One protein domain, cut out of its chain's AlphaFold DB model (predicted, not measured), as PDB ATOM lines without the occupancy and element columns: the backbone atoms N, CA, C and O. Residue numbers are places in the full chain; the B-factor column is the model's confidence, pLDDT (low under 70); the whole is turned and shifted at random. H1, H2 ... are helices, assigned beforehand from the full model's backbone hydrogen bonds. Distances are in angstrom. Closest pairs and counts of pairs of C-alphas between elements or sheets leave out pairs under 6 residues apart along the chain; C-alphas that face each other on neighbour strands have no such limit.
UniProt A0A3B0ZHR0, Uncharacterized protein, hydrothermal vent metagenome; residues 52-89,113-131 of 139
ATOM      1  N   ILE A  52      37.748  -8.096  14.590       92.12
ATOM      2  CA  ILE A  52      38.692  -9.220  14.667       92.12
ATOM      3  C   ILE A  52      38.065 -10.522  14.132       92.12
ATOM      4  O   ILE A  52      38.767 -11.325  13.516       92.12
ATOM      5  N   ARG A  53      36.767 -10.768  14.373       89.25
ATOM      6  CA  ARG A  53      36.062 -11.969  13.875       89.25
ATOM      7  C   ARG A  53      35.841 -11.938  12.370       89.25
ATOM      8  O   ARG A  53      36.068 -12.945  11.708       89.25
ATOM      9  N   SER A  54      35.418 -10.790  11.854       94.75
ATOM     10  CA  SER A  54      35.214 -10.559  10.420       94.75
ATOM     11  C   SER A  54      36.525 -10.514   9.630       94.75
ATOM     12  O   SER A  54      36.506 -10.666   8.412       94.75
ATOM     13  N   GLY A  55      37.663 -10.342  10.310       94.62
ATOM     14  CA  GLY A  55      38.984 -10.254   9.688       94.62
ATOM     15  C   GLY A  55      39.361  -8.846   9.219       94.62
ATOM     16  O   GLY A  55      40.421  -8.685   8.626       94.62
ATOM     17  N   GLU A  56      38.544  -7.828   9.511       96.56
ATOM     18  CA  GLU A  56      38.883  -6.418   9.264       96.56
ATOM     19  C   GLU A  56      40.133  -5.995  10.058       96.56
ATOM     20  O   GLU A  56      40.965  -5.235   9.568       96.56
ATOM     21  N   ILE A  57      40.291  -6.515  11.281       94.56
ATOM     22  CA  ILE A  57      41.519  -6.376  12.068       94.56
ATOM     23  C   ILE A  57      42.259  -7.710  12.055       94.56
ATOM     24  O   ILE A  57      41.845  -8.667  12.716       94.56
ATOM     25  N   ASP A  58      43.400  -7.746  11.365       94.69
ATOM     26  CA  ASP A  58      44.308  -8.884  11.442       94.69
ATOM     27  C   ASP A  58      45.067  -8.883  12.777       94.69
ATOM     28  O   ASP A  58      45.635  -7.877  13.225       94.69
ATOM     29  N   VAL A  59      45.038 -10.045  13.421       92.88
ATOM     30  CA  VAL A  59      45.729 -10.364  14.676       92.88
ATOM     31  C   VAL A  59      46.437 -11.721  14.577       92.88
ATOM     32  O   VAL A  59      46.761 -12.338  15.588       92.88
ATOM     33  N   GLY A  60      46.635 -12.219  13.353       92.62
ATOM     34  CA  GLY A  60      47.276 -13.492  13.071       92.62
ATOM     35  C   GLY A  60      46.398 -14.710  13.363       92.62
ATOM     36  O   GLY A  60      45.302 -14.632  13.926       92.62
ATOM     37  N   LYS A  61      46.898 -15.880  12.962       91.38
ATOM     38  CA  LYS A  61      46.250 -17.190  13.172       91.38
ATOM     39  C   LYS A  61      46.971 -18.057  14.211       91.38
ATOM     40  O   LYS A  61      46.503 -19.149  14.513       91.38
ATOM     41  N   ASP A  62      48.091 -17.581  14.752       89.19
ATOM     42  CA  ASP A  62      48.867 -18.276  15.779       89.19
ATOM     43  C   ASP A  62      48.187 -18.130  17.147       89.19
ATOM     44  O   ASP A  62      48.313 -17.105  17.816       89.19
ATOM     45  N   TYR A  63      47.439 -19.152  17.564       83.94
ATOM     46  CA  TYR A  63      46.765 -19.206  18.866       83.94
ATOM     47  C   TYR A  63      47.753 -19.502  20.005       83.94
ATOM     48  O   TYR A  63      47.618 -20.485  20.733       83.94
ATOM     49  N   SER A  64      48.734 -18.622  20.184       79.19
ATOM     50  CA  SER A  64      49.753 -18.711  21.224       79.19
ATOM     51  C   SER A  64      49.886 -17.408  22.014       79.19
ATOM     52  O   SER A  64      49.436 -16.336  21.602       79.19
ATOM     53  N   ILE A  65      50.548 -17.502  23.165       72.31
ATOM     54  CA  ILE A  65      50.977 -16.353  23.969       72.31
ATOM     55  C   ILE A  65      52.375 -15.865  23.557       72.31
ATOM     56  O   ILE A  65      53.095 -15.287  24.366       72.31
ATOM     57  N   ASN A  66      52.820 -16.126  22.326       83.81
ATOM     58  CA  ASN A  66      54.083 -15.578  21.840       83.81
ATOM     59  C   ASN A  66      54.007 -14.041  21.799       83.81
ATOM     60  O   ASN A  66      52.996 -13.486  21.385       83.81
ATOM     61  N   VAL A  67      55.046 -13.340  22.259       78.81
ATOM     62  CA  VAL A  67      55.063 -11.863  22.363       78.81
ATOM     63  C   VAL A  67      55.053 -11.169  20.999       78.81
ATOM     64  O   VAL A  67      54.546 -10.063  20.891       78.81
ATOM     65  N   LYS A  68      55.594 -11.806  19.956       80.38
ATOM     66  CA  LYS A  68      55.762 -11.198  18.628       80.38
ATOM     67  C   LYS A  68      54.664 -11.589  17.646       80.38
ATOM     68  O   LYS A  68      54.254 -10.769  16.837       80.38
ATOM     69  N   THR A  69      54.236 -12.850  17.677       87.12
ATOM     70  CA  THR A  69      53.317 -13.413  16.669       87.12
ATOM     71  C   THR A  69      52.028 -13.957  17.261       87.12
ATOM     72  O   THR A  69      51.101 -14.280  16.520       87.12
ATOM     73  N   GLY A  70      51.968 -14.087  18.585       84.75
ATOM     74  CA  GLY A  70      50.865 -14.740  19.262       84.75
ATOM     75  C   GLY A  70      49.616 -13.877  19.214       84.75
ATOM     76  O   GLY A  70      49.593 -12.760  19.737       84.75
ATOM     77  N   ARG A  71      48.540 -14.432  18.657       91.12
ATOM     78  CA  ARG A  71      47.229 -13.785  18.549       91.12
ATOM     79  C   ARG A  71      46.739 -13.243  19.888       91.12
ATOM     80  O   ARG A  71      46.131 -12.177  19.937       91.12
ATOM     81  N   PHE A  72      47.008 -13.951  20.987       85.06
ATOM     82  CA  PHE A  72      46.599 -13.497  22.315       85.06
ATOM     83  C   PHE A  72      47.306 -12.211  22.732       85.06
ATOM     84  O   PHE A  72      46.635 -11.320  23.249       85.06
ATOM     85  N   HIS A  73      48.615 -12.084  22.506       83.50
ATOM     86  CA  HIS A  73      49.318 -10.846  22.835       83.50
ATOM     87  C   HIS A  73      48.863  -9.692  21.963       83.50
ATOM     88  O   HIS A  73      48.534  -8.647  22.507       83.50
ATOM     89  N   ILE A  74      48.749  -9.905  20.652       90.50
ATOM     90  CA  ILE A  74      48.346  -8.843  19.724       90.50
ATOM     91  C   ILE A  74      46.978  -8.272  20.120       90.50
ATOM     92  O   ILE A  74      46.797  -7.060  20.199       90.50
ATOM     93  N   ILE A  75      46.001  -9.131  20.431       89.75
ATOM     94  CA  ILE A  75      44.679  -8.660  20.861       89.75
ATOM     95  C   ILE A  75      44.788  -7.863  22.169       89.75
ATOM     96  O   ILE A  75      44.277  -6.751  22.250       89.75
ATOM     97  N   HIS A  76      45.438  -8.403  23.198       84.19
ATOM     98  CA  HIS A  76      45.372  -7.820  24.540       84.19
ATOM     99  C   HIS A  76      46.330  -6.641  24.741       84.19
ATOM    100  O   HIS A  76      45.918  -5.629  25.297       84.19
ATOM    101  N   ALA A  77      47.576  -6.747  24.287       82.44
ATOM    102  CA  ALA A  77      48.581  -5.703  24.445       82.44
ATOM    103  C   ALA A  77      48.463  -4.623  23.362       82.44
ATOM    104  O   ALA A  77      48.486  -3.446  23.698       82.44
ATOM    105  N   ASP A  78      48.256  -4.989  22.092       83.81
ATOM    106  CA  ASP A  78      48.337  -4.001  21.004       83.81
ATOM    107  C   ASP A  78      46.977  -3.387  20.663       83.81
ATOM    108  O   ASP A  78      46.873  -2.192  20.398       83.81
ATOM    109  N   ARG A  79      45.906  -4.195  20.636       87.00
ATOM    110  CA  ARG A  79      44.562  -3.696  20.281       87.00
ATOM    111  C   ARG A  79      43.806  -3.140  21.476       87.00
ATOM    112  O   ARG A  79      43.073  -2.169  21.324       87.00
ATOM    113  N   LEU A  80      43.968  -3.761  22.642       83.12
ATOM    114  CA  LEU A  80      43.293  -3.348  23.873       83.12
ATOM    115  C   LEU A  80      44.191  -2.539  24.815       83.12
ATOM    116  O   LEU A  80      43.695  -2.057  25.832       83.12
ATOM    117  N   MET A  81      45.478  -2.373  24.484       81.88
ATOM    118  CA  MET A  81      46.443  -1.600  25.276       81.88
ATOM    119  C   MET A  81      46.510  -2.049  26.744       81.88
ATOM    120  O   MET A  81      46.729  -1.240  27.647       81.88
ATOM    121  N   LEU A  82      46.295  -3.346  27.002       74.88
ATOM    122  CA  LEU A  82      46.468  -3.914  28.333       74.88
ATOM    123  C   LEU A  82      47.956  -4.023  28.646       74.88
ATOM    124  O   LEU A  82      48.746  -4.526  27.850       74.88
ATOM    125  N   ASP A  83      48.324  -3.602  29.849       72.69
ATOM    126  CA  ASP A  83      49.701  -3.698  30.317       72.69
ATOM    127  C   ASP A  83      50.148  -5.166  30.425       72.69
ATOM    128  O   ASP A  83      49.377  -6.021  30.872       72.69
ATOM    129  N   CYS A  84      51.402  -5.469  30.077       68.25
ATOM    130  CA  CYS A  84      51.955  -6.825  30.134       68.25
ATOM    131  C   CYS A  84      51.816  -7.471  31.523       68.25
ATOM    132  O   CYS A  84      51.592  -8.679  31.620       68.25
ATOM    133  N   THR A  85      51.890  -6.685  32.602       68.62
ATOM    134  CA  THR A  85      51.717  -7.152  33.987       68.62
ATOM    135  C   THR A  85      50.278  -7.572  34.312       68.62
ATOM    136  O   THR A  85      50.048  -8.232  35.329       68.62
ATOM    137  N   THR A  86      49.319  -7.276  33.424       70.44
ATOM    138  CA  THR A  86      47.935  -7.780  33.480       70.44
ATOM    139  C   THR A  86      47.880  -9.298  33.369       70.44
ATOM    140  O   THR A  86      47.050  -9.941  34.017       70.44
ATOM    141  N   CYS A  87      48.771  -9.883  32.566       69.12
ATOM    142  CA  CYS A  87      48.803 -11.320  32.303       69.12
ATOM    143  C   CYS A  87      50.086 -11.983  32.809       69.12
ATOM    144  O   CYS A  87      50.039 -13.119  33.282       69.12
ATOM    145  N   HIS A  88      51.222 -11.289  32.732       67.44
ATOM    146  CA  HIS A  88      52.516 -11.841  33.113       67.44
ATOM    147  C   HIS A  88      52.831 -11.616  34.573       67.44
ATOM    148  O   HIS A  88      52.582 -10.548  35.128       67.44
ATOM    149  N   ARG A  89      53.456 -12.641  35.159       59.00
ATOM    150  CA  ARG A  89      54.111 -12.564  36.454       59.00
ATOM    151  C   ARG A  89      55.595 -12.206  36.218       59.00
ATOM    152  O   ARG A  89      56.342 -13.080  35.807       59.00
ATOM    153  N   ARG A 113      47.144  -5.868  42.153       46.34
ATOM    154  CA  ARG A 113      46.422  -6.957  41.473       46.34
ATOM    155  C   ARG A 113      45.634  -6.435  40.290       46.34
ATOM    156  O   ARG A 113      44.861  -5.494  40.433       46.34
ATOM    157  N   TYR A 114      45.728  -7.144  39.172       49.16
ATOM    158  CA  TYR A 114      44.680  -7.102  38.166       49.16
ATOM    159  C   TYR A 114      43.517  -7.966  38.637       49.16
ATOM    160  O   TYR A 114      43.683  -9.115  39.063       49.16
ATOM    161  N   GLN A 115      42.327  -7.379  38.641       51.91
ATOM    162  CA  GLN A 115      41.130  -8.076  39.070       51.91
ATOM    163  C   GLN A 115      40.767  -9.118  38.004       51.91
ATOM    164  O   GLN A 115      40.580  -8.769  36.842       51.91
ATOM    165  N   ARG A 116      40.605 -10.396  38.390       55.19
ATOM    166  CA  ARG A 116      40.055 -11.440  37.494       55.19
ATOM    167  C   ARG A 116      38.740 -11.010  36.833       55.19
ATOM    168  O   ARG A 116      38.428 -11.505  35.757       55.19
ATOM    169  N   SER A 117      37.992 -10.103  37.465       57.44
ATOM    170  CA  SER A 117      36.788  -9.483  36.908       57.44
ATOM    171  C   SER A 117      37.029  -8.807  35.557       57.44
ATOM    172  O   SER A 117      36.125  -8.835  34.735       57.44
ATOM    173  N   VAL A 118      38.223  -8.269  35.280       65.81
ATOM    174  CA  VAL A 118      38.541  -7.649  33.981       65.81
ATOM    175  C   VAL A 118      38.518  -8.698  32.874       65.81
ATOM    176  O   VAL A 118      37.803  -8.551  31.886       65.81
ATOM    177  N   CYS A 119      39.233  -9.807  33.069       72.94
ATOM    178  CA  CYS A 119      39.253 -10.899  32.101       72.94
ATOM    179  C   CYS A 119      37.874 -11.566  31.978       72.94
ATOM    180  O   CYS A 119      37.393 -11.826  30.876       72.94
ATOM    181  N   LEU A 120      37.222 -11.826  33.117       71.00
ATOM    182  CA  LEU A 120      35.899 -12.443  33.148       71.00
ATOM    183  C   LEU A 120      34.837 -11.546  32.513       71.00
ATOM    184  O   LEU A 120      33.963 -12.074  31.840       71.00
ATOM    185  N   GLY A 121      34.944 -10.221  32.613       71.31
ATOM    186  CA  GLY A 121      34.009  -9.296  31.971       71.31
ATOM    187  C   GLY A 121      33.884  -9.516  30.459       71.31
ATOM    188  O   GLY A 121      32.791  -9.394  29.912       71.31
ATOM    189  N   CYS A 122      34.972  -9.920  29.795       77.44
ATOM    190  CA  CYS A 122      34.965 -10.205  28.359       77.44
ATOM    191  C   CYS A 122      34.785 -11.698  28.037       77.44
ATOM    192  O   CYS A 122      34.092 -12.027  27.079       77.44
ATOM    193  N   HIS A 123      35.393 -12.598  28.817       79.88
ATOM    194  CA  HIS A 123      35.487 -14.032  28.494       79.88
ATOM    195  C   HIS A 123      34.456 -14.931  29.200       79.88
ATOM    196  O   HIS A 123      34.432 -16.145  28.959       79.88
ATOM    197  N   GLN A 124      33.620 -14.384  30.090       74.12
ATOM    198  CA  GLN A 124      32.539 -15.141  30.727       74.12
ATOM    199  C   GLN A 124      31.426 -15.518  29.738       74.12
ATOM    200  O   GLN A 124      31.386 -15.071  28.593       74.12
ATOM    201  N   LYS A 125      30.482 -16.356  30.186       71.25
ATOM    202  CA  LYS A 125      29.285 -16.682  29.397       71.25
ATOM    203  C   LYS A 125      28.513 -15.394  29.080       71.25
ATOM    204  O   LYS A 125      28.202 -14.645  29.997       71.25
ATOM    205  N   GLY A 126      28.201 -15.165  27.804       75.81
ATOM    206  CA  GLY A 126      27.543 -13.932  27.351       75.81
ATOM    207  C   GLY A 126      28.468 -12.711  27.270       75.81
ATOM    208  O   GLY A 126      27.988 -11.618  26.999       75.81
ATOM    209  N   GLY A 127      29.773 -12.884  27.504       77.38
ATOM    210  CA  GLY A 127      30.772 -11.844  27.285       77.38
ATOM    211  C   GLY A 127      31.079 -11.622  25.800       77.38
ATOM    212  O   GLY A 127      30.776 -12.453  24.944       77.38
ATOM    213  N   ILE A 128      31.695 -10.480  25.501       84.31
ATOM    214  CA  ILE A 128      31.976 -10.009  24.134       84.31
ATOM    215  C   ILE A 128      33.139 -10.727  23.441       84.31
ATOM    216  O   ILE A 128      33.313 -10.559  22.236       84.31
ATOM    217  N   ALA A 129      33.939 -11.513  24.166       82.94
ATOM    218  CA  ALA A 129      35.085 -12.243  23.634       82.94
ATOM    219  C   ALA A 129      34.817 -13.755  23.568       82.94
ATOM    220  O   ALA A 129      33.872 -14.279  24.157       82.94
ATOM    221  N   THR A 130      35.665 -14.489  22.842       79.06
ATOM    222  CA  THR A 130      35.615 -15.959  22.835       79.06
ATOM    223  C   THR A 130      35.834 -16.503  24.240       79.06
ATOM    224  O   THR A 130      36.719 -16.035  24.951       79.06
ATOM    225  N   ARG A 131      35.075 -17.520  24.644       71.94
ATOM    226  CA  ARG A 131      35.201 -18.121  25.978       71.94
ATOM    227  C   ARG A 131      36.621 -18.639  26.230       71.94
ATOM    228  O   ARG A 131      37.273 -19.128  25.311       71.94
TER     229      ARG A 131
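This is residues 52 to 89 and 113 to 131 of the 139 residues of an uncharacterized protein of hydrothermal vent metagenome (UniProt A0A3B0ZHR0). There is little regular structure here: two short helices, H1 and H2, sit apart from each other among loops. A long loop, residues 52 to 70, leads into H1 on the side away from H2, and the printed part ends in a loop after H2. The printed part has 57 residues, of which 17 are in the named helices, H1 then H2, with no named strand; the class is all helix. It is compact, with a radius of gyration of the C-alphas of 11.7 A, and rounded, spanning 29 by 28 by 17 A.

H1, residues 71 to 79, and H2, residues 116 to 123, are apart, with no C-alpha of the one within 8 A of the other. Every O i to N i+4 pair is within hydrogen-bond range in H1; in H2 3 of 4 are.

H1 begins at C-alpha 71 (47.229, -13.785, 18.549) and measures 10.6 A. H2 measures 10.4 A and ends at C-alpha 123 (35.487, -14.032, 28.494).

The C-alphas of Ser 54 and Arg 113, the two farthest apart, are 33.2 A apart. Residues 90 to 112 are not printed; C-alphas 89 and 113 are 10.8 A apart across this cut, which the link from H1 to H2 crosses. The pLDDT is under 70 at residues 84 to 85, 87 to 89 and 113 to 118.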